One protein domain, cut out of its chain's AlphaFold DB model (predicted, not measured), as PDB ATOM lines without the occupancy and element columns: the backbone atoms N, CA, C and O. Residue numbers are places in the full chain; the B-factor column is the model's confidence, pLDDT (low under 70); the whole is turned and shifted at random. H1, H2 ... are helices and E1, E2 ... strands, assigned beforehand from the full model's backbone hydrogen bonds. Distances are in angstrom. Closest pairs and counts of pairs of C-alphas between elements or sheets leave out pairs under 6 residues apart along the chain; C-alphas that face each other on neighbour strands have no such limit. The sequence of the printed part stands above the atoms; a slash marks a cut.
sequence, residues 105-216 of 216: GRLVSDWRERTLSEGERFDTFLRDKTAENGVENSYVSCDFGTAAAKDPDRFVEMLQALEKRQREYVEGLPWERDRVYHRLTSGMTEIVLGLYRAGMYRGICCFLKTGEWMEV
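This is residues 105 to 216 of the 216 residues of an uncharacterized protein of Lachnospiraceae bacterium (UniProt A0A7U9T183). A small sheet of four strands with H1 over one face makes one end of the domain, and three short helices, H2, H3 and H4, folded back and forth in a zigzag, make the other end. H5 sits between these two ends, with H1 on one side and H3 and H4 on the other, while the opening stretch, residues 105 to 121, runs past the sheet's edge strand E4 before H1. The 112 printed residues hold five named helices and four named strands in the order H1 E1 H2 H3 H4 E2 H5 E3 E4; the sheet runs E2 E1 E3 E4, all antiparallel, and the class is mixed, helices and strands. The whole is compact, with a radius of gyration of the C-alphas of 14.0 A and spans of 37 by 31 by 22 A.

From the first printed residue, residues 105 to 121 hold no named element, but residues 112 to 113 pair in parallel with residues 212 to 213 of E4, residues 212 to 215. H1, residues 122 to 133, is on one face of the sheet of E2, residues 180 to 183, E1, residues 138 to 142, E3, residues 204 to 207, and E4, and with this sheet it forms two layers, a helix layer and a strand layer. Its height over the sheet is 9.5 A, it lies over E3, and on the local plane it runs along the strands, at 9 degrees to E3. The closest C-alphas of H1 and E3 are those of Asn 133 and Phe 207, 6.3 A apart. E1 and E3 are antiparallel inner strands at 164 degrees, with N 139 and O 206 within hydrogen-bond range at 2.8 A. H2, residues 144 to 150, and H3, residues 152 to 160, touch as a helical hairpin, with a shallow tilt of 31 degrees, opposite ways; their closest C-alphas are those of Ala 147 and Phe 155, 5.3 A apart. H3 and H4, residues 164 to 172, form a second helical hairpin and only just touch, with 3 pairs of C-alphas within 8 A, the closest being Leu 159 and Arg 167 at 5.5 A. H2, H3 and H4 are not on the sheet. E2 is an edge strand antiparallel to E1, with N 142 and O 180 2.7 A apart. H5, residues 186 to 197, only grazes the sheet with its residues 188 to 192. It is close to H1 but not clearly touching, at a shallow tilt of 30 degrees, opposite ways, with the C-alphas of Asp 123 and Leu 193 closest at 6.6 A. It is also close to H4 but not clearly touching, about perpendicular at 77 degrees, with the C-alphas of Gln 166 and Ile 191 closest at 6.3 A. E2, H5 and E3 form a split strand-helix-strand unit, two strands running the same way with E1 between them in the sheet, and its crossover is right-handed. E3 and the edge strand E4 form an antiparallel hairpin, with N 205 and O 214 2.8 A apart. In H1, H2, H3, H4 and H5 every O i to N i+4 pair is within hydrogen-bond range.

H1 begins at C-alpha 122 at (174.556, 151.557, 163.704) and is 16.1 A long. E1 follows at residues 138 to 142, 13.2 A long, then H2 at 144 to 150, H3 at 152 to 160, 12.4 A, and H4 at 164 to 172, 11.9 A, beginning at C-alpha 164 at (182.272, 136.363, 148.414). E2 spans 180 to 183, H5 186 to 197, 16.5 A, and E3 204 to 207. E4 ends at C-alpha 215 at (173.418, 160.366, 156.819).

The C-alphas farthest apart are those of Ser 109 and Lys 164, at 39.8 A. The printed part has no cut and no long link; the links H4 to E2 and H5 to E3 are short, the others tight. Mean pLDDT of the printed part is 91.4, with residues 105 to 109 under 70.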
ATOM      1  N   GLY A 105     155.173 155.484 151.515       48.44
ATOM      2  CA  GLY A 105     156.303 156.283 151.028       48.44
ATOM      3  C   GLY A 105     155.927 157.595 150.347       48.44
ATOM      4  O   GLY A 105     156.763 158.483 150.237       48.44
ATOM      5  N   ARG A 106     154.671 157.745 149.915       50.22
ATOM      6  CA  ARG A 106     154.164 158.959 149.264       50.22
ATOM      7  C   ARG A 106     153.571 159.954 150.264       50.22
ATOM      8  O   ARG A 106     153.232 161.060 149.858       50.22
ATOM      9  N   LEU A 107     153.399 159.592 151.538       50.75
ATOM     10  CA  LEU A 107     152.643 160.382 152.522       50.75
ATOM     11  C   LEU A 107     153.506 161.164 153.516       50.75
ATOM     12  O   LEU A 107     152.963 162.001 154.239       50.75
ATOM     13  N   VAL A 108     154.822 160.938 153.551       60.19
ATOM     14  CA  VAL A 108     155.718 161.724 154.407       60.19
ATOM     15  C   VAL A 108     155.994 163.066 153.745       60.19
ATOM     16  O   VAL A 108     156.824 163.168 152.846       60.19
ATOM     17  N   SER A 109     155.298 164.108 154.195       59.97
ATOM     18  CA  SER A 109     155.611 165.486 153.802       59.97
ATOM     19  C   SER A 109     156.769 166.080 154.607       59.97
ATOM     20  O   SER A 109     157.456 166.971 154.115       59.97
ATOM     21  N   ASP A 110     157.003 165.571 155.821       75.31
ATOM     22  CA  ASP A 110     157.856 166.216 156.821       75.31
ATOM     23  C   ASP A 110     158.981 165.267 157.247       75.31
ATOM     24  O   ASP A 110     158.897 164.583 158.271       75.31
ATOM     25  N   TRP A 111     160.036 165.213 156.436       87.12
ATOM     26  CA  TRP A 111     161.219 164.412 156.730       87.12
ATOM     27  C   TRP A 111     162.015 164.982 157.901       87.12
ATOM     28  O   TRP A 111     162.296 166.180 157.958       87.12
ATOM     29  N   ARG A 112     162.427 164.103 158.813       90.56
ATOM     30  CA  ARG A 112     163.255 164.448 159.970       90.56
ATOM     31  C   ARG A 112     164.611 163.789 159.846       90.56
ATOM     32  O   ARG A 112     164.707 162.575 159.687       90.56
ATOM     33  N   GLU A 113     165.649 164.604 159.927       92.69
ATOM     34  CA  GLU A 113     167.004 164.095 160.044       92.69
ATOM     35  C   GLU A 113     167.209 163.505 161.440       92.69
ATOM     36  O   GLU A 113     166.811 164.093 162.451       92.69
ATOM     37  N   ARG A 114     167.820 162.327 161.483       90.81
ATOM     38  CA  ARG A 114     168.193 161.613 162.694       90.81
ATOM     39  C   ARG A 114     169.688 161.339 162.644       90.81
ATOM     40  O   ARG A 114     170.208 160.942 161.609       90.81
ATOM     41  N   THR A 115     170.353 161.488 163.779       90.44
ATOM     42  CA  THR A 115     171.749 161.093 163.976       90.44
ATOM     43  C   THR A 115     171.833 159.997 165.034       90.44
ATOM     44  O   THR A 115     170.922 159.836 165.853       90.44
ATOM     45  N   LEU A 116     172.915 159.217 165.004       88.12
ATOM     46  CA  LEU A 116     173.193 158.243 166.056       88.12
ATOM     47  C   LEU A 116     173.527 158.972 167.358       88.12
ATOM     48  O   LEU A 116     174.354 159.885 167.379       88.12
ATOM     49  N   SER A 117     172.894 158.545 168.445       88.25
ATOM     50  CA  SER A 117     173.228 159.041 169.782       88.25
ATOM     51  C   SER A 117     174.588 158.503 170.239       88.25
ATOM     52  O   SER A 117     175.077 157.490 169.737       88.25
ATOM     53  N   GLU A 118     175.205 159.149 171.230       84.50
ATOM     54  CA  GLU A 118     176.471 158.679 171.799       84.50
ATOM     55  C   GLU A 118     176.333 157.237 172.327       84.50
ATOM     56  O   GLU A 118     175.466 156.935 173.145       84.50
ATOM     57  N   GLY A 119     177.167 156.325 171.813       84.94
ATOM     58  CA  GLY A 119     177.125 154.896 172.147       84.94
ATOM     59  C   GLY A 119     176.057 154.071 171.413       84.94
ATOM     60  O   GLY A 119     176.050 152.844 171.547       84.94
ATOM     61  N   GLU A 120     175.184 154.690 170.609       90.88
ATOM     62  CA  GLU A 120     174.223 153.971 169.767       90.88
ATOM     63  C   GLU A 120     174.955 153.270 168.616       90.88
ATOM     64  O   GLU A 120     175.725 153.864 167.861       90.88
ATOM     65  N   ARG A 121     174.721 151.964 168.474       93.56
ATOM     66  CA  ARG A 121     175.351 151.163 167.425       93.56
ATOM     67  C   ARG A 121     174.537 151.227 166.142       93.56
ATOM     68  O   ARG A 121     173.351 150.905 166.157       93.56
ATOM     69  N   PHE A 122     175.199 151.507 165.021       94.12
ATOM     70  CA  PHE A 122     174.556 151.557 163.704       94.12
ATOM     71  C   PHE A 122     173.814 150.257 163.335       94.12
ATOM     72  O   PHE A 122     172.714 150.306 162.793       94.12
ATOM     73  N   ASP A 123     174.358 149.087 163.698       94.56
ATOM     74  CA  ASP A 123     173.685 147.798 163.470       94.56
ATOM     75  C   ASP A 123     172.360 147.660 164.232       94.56
ATOM     76  O   ASP A 123     171.374 147.158 163.691       94.56
ATOM     77  N   THR A 124     172.329 148.147 165.471       94.81
ATOM     78  CA  THR A 124     171.137 148.120 166.320       94.81
ATOM     79  C   THR A 124     170.116 149.130 165.811       94.81
ATOM     80  O   THR A 124     168.957 148.778 165.618       94.81
ATOM     81  N   PHE A 125     170.573 150.336 165.468       94.75
ATOM     82  CA  PHE A 125     169.753 151.370 164.848       94.75
ATOM     83  C   PHE A 125     169.047 150.871 163.580       94.75
ATOM     84  O   PHE A 125     167.827 151.003 163.472       94.75
ATOM     85  N   LEU A 126     169.790 150.283 162.628       95.31
ATOM     86  CA  LEU A 126     169.211 149.826 161.361       95.31
ATOM     87  C   LEU A 126     168.188 148.724 161.594       95.31
ATOM     88  O   LEU A 126     167.111 148.763 161.003       95.31
ATOM     89  N   ARG A 127     168.503 147.758 162.461       95.31
ATOM     90  CA  ARG A 127     167.589 146.664 162.790       95.31
ATOM     91  C   ARG A 127     166.293 147.194 163.393       95.31
ATOM     92  O   ARG A 127     165.218 146.817 162.936       95.31
ATOM     93  N   ASP A 128     166.395 148.068 164.386       95.31
ATOM     94  CA  ASP A 128     165.237 148.559 165.126       95.31
ATOM     95  C   ASP A 128     164.362 149.453 164.228       95.31
ATOM     96  O   ASP A 128     163.142 149.278 164.180       95.31
ATOM     97  N   LYS A 129     164.972 150.323 163.410       94.12
ATOM     98  CA  LYS A 129     164.230 151.142 162.439       94.12
ATOM     99  C   LYS A 129     163.613 150.325 161.309       94.12
ATOM    100  O   LYS A 129     162.473 150.599 160.927       94.12
ATOM    101  N   THR A 130     164.307 149.300 160.820       94.62
ATOM    102  CA  THR A 130     163.758 148.385 159.807       94.62
ATOM    103  C   THR A 130     162.598 147.569 160.376       94.62
ATOM    104  O   THR A 130     161.606 147.368 159.683       94.62
ATOM    105  N   ALA A 131     162.657 147.155 161.646       94.94
ATOM    106  CA  ALA A 131     161.551 146.466 162.312       94.94
ATOM    107  C   ALA A 131     160.319 147.372 162.501       94.94
ATOM    108  O   ALA A 131     159.186 146.920 162.340       94.94
ATOM    109  N   GLU A 132     160.526 148.654 162.807       94.19
ATOM    110  CA  GLU A 132     159.447 149.636 162.975       94.19
ATOM    111  C   GLU A 132     158.743 149.983 161.648       94.19
ATOM    112  O   GLU A 132     157.505 150.089 161.580       94.19
ATOM    113  N   ASN A 133     159.534 150.168 160.588       91.38
ATOM    114  CA  ASN A 133     159.058 150.622 159.281       91.38
ATOM    115  C   ASN A 133     158.617 149.466 158.375       91.38
ATOM    116  O   ASN A 133     157.704 149.655 157.573       91.38
ATOM    117  N   GLY A 134     159.220 148.287 158.527       93.06
ATOM    118  CA  GLY A 134     159.154 147.198 157.555       93.06
ATOM    119  C   GLY A 134     160.229 147.345 156.473       93.06
ATOM    120  O   GLY A 134     160.676 148.453 156.156       93.06
ATOM    121  N   VAL A 135     160.656 146.221 155.892       92.50
ATOM    122  CA  VAL A 135     161.690 146.178 154.837       92.50
ATOM    123  C   VAL A 135     161.233 146.929 153.584       92.50
ATOM    124  O   VAL A 135     162.023 147.599 152.926       92.50
ATOM    125  N   GLU A 136     159.942 146.869 153.272       90.38
ATOM    126  CA  GLU A 136     159.303 147.539 152.141       90.38
ATOM    127  C   GLU A 136     159.345 149.075 152.224       90.38
ATOM    128  O   GLU A 136     159.294 149.751 151.194       90.38
ATOM    129  N   ASN A 137     159.501 149.612 153.440       91.56
ATOM    130  CA  ASN A 137     159.526 151.043 153.743       91.56
ATOM    131  C   ASN A 137     160.899 151.538 154.225       91.56
ATOM    132  O   ASN A 137     161.016 152.689 154.642       91.56
ATOM    133  N   SER A 138     161.926 150.689 154.199       95.31
ATOM    134  CA  SER A 138     163.261 151.009 154.712       95.31
ATOM    135  C   SER A 138     164.273 150.904 153.583       95.31
ATOM    136  O   SER A 138     164.463 149.826 153.025       95.31
ATOM    137  N   TYR A 139     164.918 152.016 153.242       96.88
ATOM    138  CA  TYR A 139     165.830 152.120 152.107       96.88
ATOM    139  C   TYR A 139     167.203 152.611 152.539       96.88
ATOM    140  O   TYR A 139     167.355 153.331 153.524       96.88
ATOM    141  N   VAL A 140     168.201 152.243 151.751       97.31
ATOM    142  CA  VAL A 140     169.584 152.651 151.927       97.31
ATOM    143  C   VAL A 140     170.174 153.033 150.581       97.31
ATOM    144  O   VAL A 140     169.905 152.381 149.574       97.31
ATOM    145  N   SER A 141     170.946 154.111 150.540       96.94
ATOM    146  CA  SER A 141     171.572 154.547 149.301       96.94
ATOM    147  C   SER A 141     172.736 153.638 148.921       96.94
ATOM    148  O   SER A 141     173.560 153.277 149.764       96.94
ATOM    149  N   CYS A 142     172.850 153.346 147.637       95.56
ATOM    150  CA  CYS A 142     173.900 152.541 147.051       95.56
ATOM    151  C   CYS A 142     174.570 153.334 145.927       95.56
ATOM    152  O   CYS A 142     173.973 153.577 144.879       95.56
ATOM    153  N   ASP A 143     175.839 153.684 146.135       93.25
ATOM    154  CA  ASP A 143     176.648 154.440 145.170       93.25
ATOM    155  C   ASP A 143     177.529 153.535 144.297       93.25
ATOM    156  O   ASP A 143     178.481 154.006 143.681       93.25
ATOM    157  N   PHE A 144     177.256 152.226 144.246       93.88
ATOM    158  CA  PHE A 144     178.125 151.244 143.590       93.88
ATOM    159  C   PHE A 144     178.402 151.571 142.121       93.88
ATOM    160  O   PHE A 144     179.550 151.502 141.690       93.88
ATOM    161  N   GLY A 145     177.384 151.976 141.358       91.06
ATOM    162  CA  GLY A 145     177.571 152.324 139.950       91.06
ATOM    163  C   GLY A 145     178.309 153.650 139.749       91.06
ATOM    164  O   GLY A 145     179.118 153.767 138.825       91.06
ATOM    165  N   THR A 146     178.130 154.625 140.648       90.88
ATOM    166  CA  THR A 146     178.935 155.855 140.661       90.88
ATOM    167  C   THR A 146     180.390 155.569 141.039       90.88
ATOM    168  O   THR A 146     181.289 156.069 140.363       90.88
ATOM    169  N   ALA A 147     180.635 154.750 142.066       91.56
ATOM    170  CA  ALA A 147     181.972 154.332 142.482       91.56
ATOM    171  C   ALA A 147     182.680 153.587 141.343       91.56
ATOM    172  O   ALA A 147     183.739 154.018 140.904       91.56
ATOM    173  N   ALA A 148     182.045 152.571 140.753       91.00
ATOM    174  CA  ALA A 148     182.608 151.820 139.632       91.00
ATOM    175  C   ALA A 148     182.957 152.700 138.414       91.00
ATOM    176  O   ALA A 148     183.885 152.388 137.671       91.00
ATOM    177  N   ALA A 149     182.222 153.796 138.191       90.50
ATOM    178  CA  ALA A 149     182.456 154.698 137.067       90.50
ATOM    179  C   ALA A 149     183.490 155.804 137.347       90.50
ATOM    180  O   ALA A 149     184.213 156.186 136.427       90.50
ATOM    181  N   LYS A 150     183.517 156.364 138.565       91.56
ATOM    182  CA  LYS A 150     184.307 157.564 138.910       91.56
ATOM    183  C   LYS A 150     185.539 157.267 139.761       91.56
ATOM    184  O   LYS A 150     186.505 158.017 139.674       91.56
ATOM    185  N   ASP A 151     185.497 156.212 140.568       91.94
ATOM    186  CA  ASP A 151     186.559 155.815 141.496       91.94
ATOM    187  C   ASP A 151     186.652 154.273 141.565       91.94
ATOM    188  O   ASP A 151     186.167 153.644 142.517       91.94
ATOM    189  N   PRO A 152     187.209 153.633 140.515       92.62
ATOM    190  CA  PRO A 152     187.277 152.176 140.432       92.62
ATOM    191  C   PRO A 152     188.088 151.544 141.565       92.62
ATOM    192  O   PRO A 152     187.752 150.443 141.998       92.62
ATOM    193  N   ASP A 153     189.116 152.234 142.066       94.19
ATOM    194  CA  ASP A 153     189.956 151.743 143.162       94.19
ATOM    195  C   ASP A 153     189.137 151.634 144.450       94.19
ATOM    196  O   ASP A 153     189.089 150.564 145.064       94.19
ATOM    197  N   ARG A 154     188.369 152.678 144.792       91.81
ATOM    198  CA  ARG A 154     187.422 152.610 145.909       91.81
ATOM    199  C   ARG A 154     186.385 151.510 145.717       91.81
ATOM    200  O   ARG A 154     186.031 150.836 146.681       91.81
ATOM    201  N   PHE A 155     185.867 151.322 144.503       94.38
ATOM    202  CA  PHE A 155     184.906 150.250 144.242       94.38
ATOM    203  C   PHE A 155     185.520 148.864 144.499       94.38
ATOM    204  O   PHE A 155     184.890 148.024 145.141       94.38
ATOM    205  N   VAL A 156     186.769 148.641 144.084       95.25
ATOM    206  CA  VAL A 156     187.507 147.403 144.375       95.25
ATOM    207  C   VAL A 156     187.725 147.223 145.880       95.25
ATOM    208  O   VAL A 156     187.496 146.126 146.389       95.25
ATOM    209  N   GLU A 157     188.108 148.272 146.609       95.00
ATOM    210  CA  GLU A 157     188.258 148.226 148.071       95.00
ATOM    211  C   GLU A 157     186.939 147.880 148.779       95.00
ATOM    212  O   GLU A 157     186.910 147.003 149.645       95.00
ATOM    213  N   MET A 158     185.830 148.499 148.355       94.81
ATOM    214  CA  MET A 158     184.490 148.187 148.859       94.81
ATOM    215  C   MET A 158     184.157 146.710 148.661       94.81
ATOM    216  O   MET A 158     183.679 146.060 149.588       94.81
ATOM    217  N   LEU A 159     184.435 146.155 147.478       95.75
ATOM    218  CA  LEU A 159     184.222 144.734 147.218       95.75
ATOM    219  C   LEU A 159     185.116 143.862 148.109       95.75
ATOM    220  O   LEU A 159     184.641 142.871 148.652       95.75
ATOM    221  N   GLN A 160     186.386 144.213 148.314       95.69
ATOM    222  CA  GLN A 160     187.294 143.438 149.171       95.69
ATOM    223  C   GLN A 160     186.842 143.369 150.637       95.69
ATOM    224  O   GLN A 160     187.120 142.373 151.305       95.69
ATOM    225  N   ALA A 161     186.121 144.384 151.120       94.81
ATOM    226  CA  ALA A 161     185.517 144.383 152.451       94.81
ATOM    227  C   ALA A 161     184.285 143.461 152.574       94.81
ATOM    228  O   ALA A 161     183.834 143.185 153.686       94.81
ATOM    229  N   LEU A 162     183.736 142.990 151.450       96.56
ATOM    230  CA  LEU A 162     182.538 142.159 151.392       96.56
ATOM    231  C   LEU A 162     182.866 140.668 151.262       96.56
ATOM    232  O   LEU A 162     183.818 140.236 150.596       96.56
ATOM    233  N   GLU A 163     182.003 139.843 151.850       96.06
ATOM    234  CA  GLU A 163     182.071 138.397 151.672       96.06
ATOM    235  C   GLU A 163     181.870 138.014 150.201       96.06
ATOM    236  O   GLU A 163     181.286 138.753 149.407       96.06
ATOM    237  N   LYS A 164     182.330 136.819 149.813       95.12
ATOM    238  CA  LYS A 164     182.272 136.363 148.414       95.12
ATOM    239  C   LYS A 164     180.865 136.493 147.811       95.12
ATOM    240  O   LYS A 164     180.717 137.033 146.722       95.12
ATOM    241  N   ARG A 165     179.841 136.046 148.539       95.25
ATOM    242  CA  ARG A 165     178.444 136.087 148.082       95.25
ATOM    243  C   ARG A 165     177.910 137.517 147.944       95.25
ATOM    244  O   ARG A 165     177.175 137.823 147.012       95.25
ATOM    245  N   GLN A 166     178.300 138.398 148.861       96.00
ATOM    246  CA  GLN A 166     177.937 139.815 148.849       96.00
ATOM    247  C   GLN A 166     178.578 140.543 147.660       96.00
ATOM    248  O   GLN A 166     177.903 141.307 146.975       96.00
ATOM    249  N   ARG A 167     179.852 140.247 147.365       96.25
ATOM    250  CA  ARG A 167     180.529 140.731 146.154       96.25
ATOM    251  C   ARG A 167     179.822 140.283 144.887       96.25
ATOM    252  O   ARG A 167     179.487 141.126 144.066       96.25
ATOM    253  N   GLU A 168     179.524 138.989 144.773       95.69
ATOM    254  CA  GLU A 168     178.803 138.437 143.619       95.69
ATOM    255  C   GLU A 168     177.451 139.134 143.398       95.69
ATOM    256  O   GLU A 168     177.062 139.381 142.258       95.69
ATOM    257  N   TYR A 169     176.744 139.492 144.474       96.44
ATOM    258  CA  TYR A 169     175.500 140.258 144.389       96.44
ATOM    259  C   TYR A 169     175.724 141.683 143.858       96.44
ATOM    260  O   TYR A 169     175.043 142.107 142.923       96.44
ATOM    261  N   VAL A 170     176.685 142.418 144.429       95.88
ATOM    262  CA  VAL A 170     176.984 143.801 144.023       95.88
ATOM    263  C   VAL A 170     177.518 143.848 142.590       95.88
ATOM    264  O   VAL A 170     177.022 144.632 141.790       95.88
ATOM    265  N   GLU A 171     178.473 143.000 142.223       94.62
ATOM    266  CA  GLU A 171     179.039 142.954 140.866       94.62
ATOM    267  C   GLU A 171     178.029 142.450 139.825       94.62
ATOM    268  O   GLU A 171     178.125 142.778 138.639       94.62
ATOM    269  N   GLY A 172     177.049 141.648 140.253       93.19
ATOM    270  CA  GLY A 172     176.064 141.057 139.359       93.19
ATOM    271  C   GLY A 172     174.965 142.004 138.897       93.19
ATOM    272  O   GLY A 172     174.369 141.764 137.844       93.19
ATOM    273  N   LEU A 173     174.715 143.088 139.629       93.44
ATOM    274  CA  LEU A 173     173.669 144.056 139.309       93.44
ATOM    275  C   LEU A 173     174.193 145.189 138.406       93.44
ATOM    276  O   LEU A 173     175.282 145.717 138.631       93.44
ATOM    277  N   PRO A 174     173.424 145.612 137.386       91.94
ATOM    278  CA  PRO A 174     173.804 146.701 136.495       91.94
ATOM    279  C   PRO A 174     173.458 148.060 137.124       91.94
ATOM    280  O   PRO A 174     172.571 148.760 136.638       91.94
ATOM    281  N   TRP A 175     174.141 148.416 138.214       90.19
ATOM    282  CA  TRP A 175     173.934 149.685 138.913       90.19
ATOM    283  C   TRP A 175     174.017 150.879 137.957       90.19
ATOM    284  O   TRP A 175     174.914 150.958 137.110       90.19
ATOM    285  N   GLU A 176     173.096 151.828 138.111       85.50
ATOM    286  CA  GLU A 176     173.122 153.070 137.344       85.50
ATOM    287  C   GLU A 176     174.344 153.915 137.716       85.50
ATOM    288  O   GLU A 176     174.928 153.774 138.788       85.50
ATOM    289  N   ARG A 177     174.756 154.821 136.823       85.12
ATOM    290  CA  ARG A 177     175.909 155.708 137.073       85.12
ATOM    291  C   ARG A 177     175.626 156.807 138.105       85.12
ATOM    292  O   ARG A 177     176.525 157.595 138.409       85.12
ATOM    293  N   ASP A 178     174.429 156.792 138.672       86.06
ATOM    294  CA  ASP A 178     173.927 157.690 139.698       86.06
ATOM    295  C   ASP A 178     173.560 156.911 140.972       86.06
ATOM    296  O   ASP A 178     173.509 155.677 140.981       86.06
ATOM    297  N   ARG A 179     173.335 157.642 142.071       90.88
ATOM    298  CA  ARG A 179     172.922 157.067 143.358       90.88
ATOM    299  C   ARG A 179     171.560 156.401 143.202       90.88
ATOM    300  O   ARG A 179     170.599 157.050 142.799       90.88
ATOM    301  N   VAL A 180     171.465 155.142 143.612       93.75
ATOM    302  CA  VAL A 180     170.185 154.434 143.737       93.75
ATOM    303  C   VAL A 180     169.904 154.122 145.202       93.75
ATOM    304  O   VAL A 180     170.788 154.223 146.048       93.75
ATOM    305  N   TYR A 181     168.682 153.717 145.519       95.75
ATOM    306  CA  TYR A 181     168.265 153.338 146.861       95.75
ATOM    307  C   TYR A 181     167.733 151.916 146.846       95.75
ATOM    308  O   TYR A 181     166.802 151.606 146.111       95.75
ATOM    309  N   HIS A 182     168.309 151.047 147.664       96.62
ATOM    310  CA  HIS A 182     167.894 149.657 147.783       96.62
ATOM    311  C   HIS A 182     167.134 149.450 149.095       96.62
ATOM    312  O   HIS A 182     167.487 150.037 150.116       96.62
ATOM    313  N   ARG A 183     166.105 148.600 149.108       96.12
ATOM    314  CA  ARG A 183     165.456 148.183 150.360       96.12
ATOM    315  C   ARG A 183     166.456 147.524 151.302       96.12
ATOM    316  O   ARG A 183     167.340 146.789 150.860       96.12
ATOM    317  N   LEU A 184     166.276 147.700 152.603       95.50
ATOM    318  CA  LEU A 184     167.064 147.030 153.637       95.50
ATOM    319  C   LEU A 184     166.633 145.562 153.796       95.50
ATOM    320  O   LEU A 184     166.138 145.134 154.835       95.50
ATOM    321  N   THR A 185     166.805 144.769 152.734       95.25
ATOM    322  CA  THR A 185     166.682 143.304 152.786       95.25
ATOM    323  C   THR A 185     167.786 142.721 153.671       95.25
ATOM    324  O   THR A 185     168.767 143.408 153.963       95.25
ATOM    325  N   SER A 186     167.681 141.449 154.078       93.00
ATOM    326  CA  SER A 186     168.740 140.804 154.878       93.00
ATOM    327  C   SER A 186     170.110 140.930 154.202       93.00
ATOM    328  O   SER A 186     171.057 141.415 154.812       93.00
ATOM    329  N   GLY A 187     170.190 140.600 152.906       94.56
ATOM    330  CA  GLY A 187     171.437 140.685 152.143       94.56
ATOM    331  C   GLY A 187     171.972 142.113 152.011       94.56
ATOM    332  O   GLY A 187     173.156 142.343 152.242       94.56
ATOM    333  N   MET A 188     171.115 143.092 151.696       96.56
ATOM    334  CA  MET A 188     171.565 144.485 151.578       96.56
ATOM    335  C   MET A 188     171.987 145.070 152.933       96.56
ATOM    336  O   MET A 188     172.961 145.813 153.016       96.56
ATOM    337  N   THR A 189     171.299 144.691 154.010       96.25
ATOM    338  CA  THR A 189     171.655 145.093 155.377       96.25
ATOM    339  C   THR A 189     173.042 144.577 155.748       96.25
ATOM    340  O   THR A 189     173.865 145.335 156.254       96.25
ATOM    341  N   GLU A 190     173.343 143.311 155.456       96.56
ATOM    342  CA  GLU A 190     174.672 142.741 155.698       96.56
ATOM    343  C   GLU A 190     175.768 143.452 154.896       96.56
ATOM    344  O   GLU A 190     176.813 143.774 155.462       96.56
ATOM    345  N   ILE A 191     175.511 143.759 153.619       97.38
ATOM    346  CA  ILE A 191     176.432 144.514 152.755       97.38
ATOM    347  C   ILE A 191     176.740 145.884 153.367       97.38
ATOM    348  O   ILE A 191     177.905 146.239 153.552       97.38
ATOM    349  N   VAL A 192     175.707 146.649 153.725       97.12
ATOM    350  CA  VAL A 192     175.864 147.994 154.295       97.12
ATOM    351  C   VAL A 192     176.600 147.949 155.630       97.12
ATOM    352  O   VAL A 192     177.512 148.742 155.851       97.12
ATOM    353  N   LEU A 193     176.263 147.002 156.510       96.06
ATOM    354  CA  LEU A 193     176.953 146.847 157.789       96.06
ATOM    355  C   LEU A 193     178.414 146.417 157.616       96.06
ATOM    356  O   LEU A 193     179.265 146.868 158.383       96.06
ATOM    357  N   GLY A 194     178.717 145.577 156.623       96.38
ATOM    358  CA  GLY A 194     180.087 145.213 156.258       96.38
ATOM    359  C   GLY A 194     180.900 146.433 155.829       96.38
ATOM    360  O   GLY A 194     181.943 146.723 156.415       96.38
ATOM    361  N   LEU A 195     180.366 147.214 154.887       96.88
ATOM    362  CA  LEU A 195     181.002 148.443 154.400       96.88
ATOM    363  C   LEU A 195     181.140 149.507 155.495       96.88
ATOM    364  O   LEU A 195     182.155 150.200 155.550       96.88
ATOM    365  N   TYR A 196     180.153 149.637 156.382       95.44
ATOM    366  CA  TYR A 196     180.206 150.568 157.508       95.44
ATOM    367  C   TYR A 196     181.319 150.202 158.493       95.44
ATOM    368  O   TYR A 196     182.115 151.056 158.871       95.44
ATOM    369  N   ARG A 197     181.439 148.919 158.863       94.81
ATOM    370  CA  ARG A 197     182.518 148.440 159.748       94.81
ATOM    371  C   ARG A 197     183.907 148.650 159.143       94.81
ATOM    372  O   ARG A 197     184.854 148.873 159.887       94.81
ATOM    373  N   ALA A 198     184.014 148.599 157.816       95.00
ATOM    374  CA  ALA A 198     185.240 148.905 157.084       95.00
ATOM    375  C   ALA A 198     185.494 150.418 156.898       95.00
ATOM    376  O   ALA A 198     186.515 150.792 156.329       95.00
ATOM    377  N   GLY A 199     184.587 151.297 157.346       94.19
ATOM    378  CA  GLY A 199     184.694 152.753 157.169       94.19
ATOM    379  C   GLY A 199     184.465 153.233 155.728       94.19
ATOM    380  O   GLY A 199     184.832 154.356 155.380       94.19
ATOM    381  N   MET A 200     183.881 152.386 154.877       93.62
ATOM    382  CA  MET A 200     183.716 152.628 153.438       93.62
ATOM    383  C   MET A 200     182.294 153.039 153.046       93.62
ATOM    384  O   MET A 200     182.104 153.647 151.984       93.62
ATOM    385  N   TYR A 201     181.300 152.725 153.882       94.56
ATOM    386  CA  TYR A 201     179.924 153.157 153.661       94.56
ATOM    387  C   TYR A 201     179.791 154.651 153.962       94.56
ATOM    388  O   TYR A 201     180.081 155.079 155.074       94.56
ATOM    389  N   ARG A 202     179.376 155.425 152.955       90.06
ATOM    390  CA  ARG A 202     178.996 156.835 153.085       90.06
ATOM    391  C   ARG A 202     177.698 157.036 152.335       90.06
ATOM    392  O   ARG A 202     177.683 156.881 151.113       90.06
ATOM    393  N   GLY A 203     176.610 157.296 153.039       93.00
ATOM    394  CA  GLY A 203     175.309 157.282 152.390       93.00
ATOM    395  C   GLY A 203     174.149 157.622 153.300       93.00
ATOM    396  O   GLY A 203     174.318 158.055 154.429       93.00
ATOM    397  N   ILE A 204     172.949 157.418 152.776       95.50
ATOM    398  CA  ILE A 204     171.700 157.859 153.378       95.50
ATOM    399  C   ILE A 204     170.823 156.641 153.647       95.50
ATOM    400  O   ILE A 204     170.617 155.804 152.767       95.50
ATOM    401  N   CYS A 205     170.290 156.549 154.857       96.31
ATOM    402  CA  CYS A 205     169.230 155.616 155.219       96.31
ATOM    403  C   CYS A 205     167.906 156.380 155.299       96.31
ATOM    404  O   CYS A 205     167.853 157.429 155.935       96.31
ATOM    405  N   CYS A 206     166.846 155.858 154.687       94.69
ATOM    406  CA  CYS A 206     165.523 156.482 154.640       94.69
ATOM    407  C   CYS A 206     164.456 155.516 155.167       94.69
ATOM    408  O   CYS A 206     164.374 154.370 154.726       94.69
ATOM    409  N   PHE A 207     163.597 156.002 156.058       94.00
ATOM    410  CA  PHE A 207     162.557 155.229 156.729       94.00
ATOM    411  C   PHE A 207     161.190 155.867 156.485       94.00
ATOM    412  O   PHE A 207     160.797 156.845 157.120       94.00
ATOM    413  N   LEU A 208     160.457 155.311 155.524       90.06
ATOM    414  CA  LEU A 208     159.284 155.941 154.925       90.06
ATOM    415  C   LEU A 208     158.044 155.961 155.820       90.06
ATOM    416  O   LEU A 208     157.189 156.812 155.639       90.06
ATOM    417  N   LYS A 209     157.891 155.042 156.773       86.38
ATOM    418  CA  LYS A 209     156.702 155.024 157.643       86.38
ATOM    419  C   LYS A 209     156.817 156.048 158.773       86.38
ATOM    420  O   LYS A 209     155.826 156.645 159.179       86.38
ATOM    421  N   THR A 210     158.033 156.224 159.276       88.94
ATOM    422  CA  THR A 210     158.382 157.171 160.346       88.94
ATOM    423  C   THR A 210     158.717 158.564 159.815       88.94
ATOM    424  O   THR A 210     158.594 159.540 160.551       88.94
ATOM    425  N   GLY A 211     159.089 158.666 158.536       89.25
ATOM    426  CA  GLY A 211     159.510 159.913 157.908       89.25
ATOM    427  C   GLY A 211     160.878 160.383 158.381       89.25
ATOM    428  O   GLY A 211     161.120 161.582 158.502       89.25
ATOM    429  N   GLU A 212     161.771 159.446 158.681       92.56
ATOM    430  CA  GLU A 212     163.099 159.735 159.211       92.56
ATOM    431  C   GLU A 212     164.178 159.352 158.210       92.56
ATOM    432  O   GLU A 212     164.084 158.331 157.529       92.56
ATOM    433  N   TRP A 213     165.239 160.143 158.148       94.56
ATOM    434  CA  TRP A 213     166.427 159.803 157.378       94.56
ATOM    435  C   TRP A 213     167.690 160.075 158.185       94.56
ATOM    436  O   TRP A 213     167.671 160.857 159.131       94.56
ATOM    437  N   MET A 214     168.780 159.410 157.824       94.50
ATOM    438  CA  MET A 214     170.081 159.569 158.469       94.50
ATOM    439  C   MET A 214     171.187 159.521 157.427       94.50
ATOM    440  O   MET A 214     171.177 158.634 156.573       94.50
ATOM    441  N   GLU A 215     172.139 160.443 157.524       94.25
ATOM    442  CA  GLU A 215     173.418 160.366 156.819       94.25
ATOM    443  C   GLU A 215     174.448 159.613 157.670       94.25
ATOM    444  O   GLU A 215     174.469 159.739 158.897       94.25
ATOM    445  N   VAL A 216     175.261 158.795 157.005       90.12
ATOM    446  CA  VAL A 216     176.274 157.907 157.595       90.12
ATOM    447  C   VAL A 216     177.628 158.192 156.979       90.12
ATOM    448  O   VAL A 216     177.684 158.262 155.726       90.12
TER     449      VAL A 216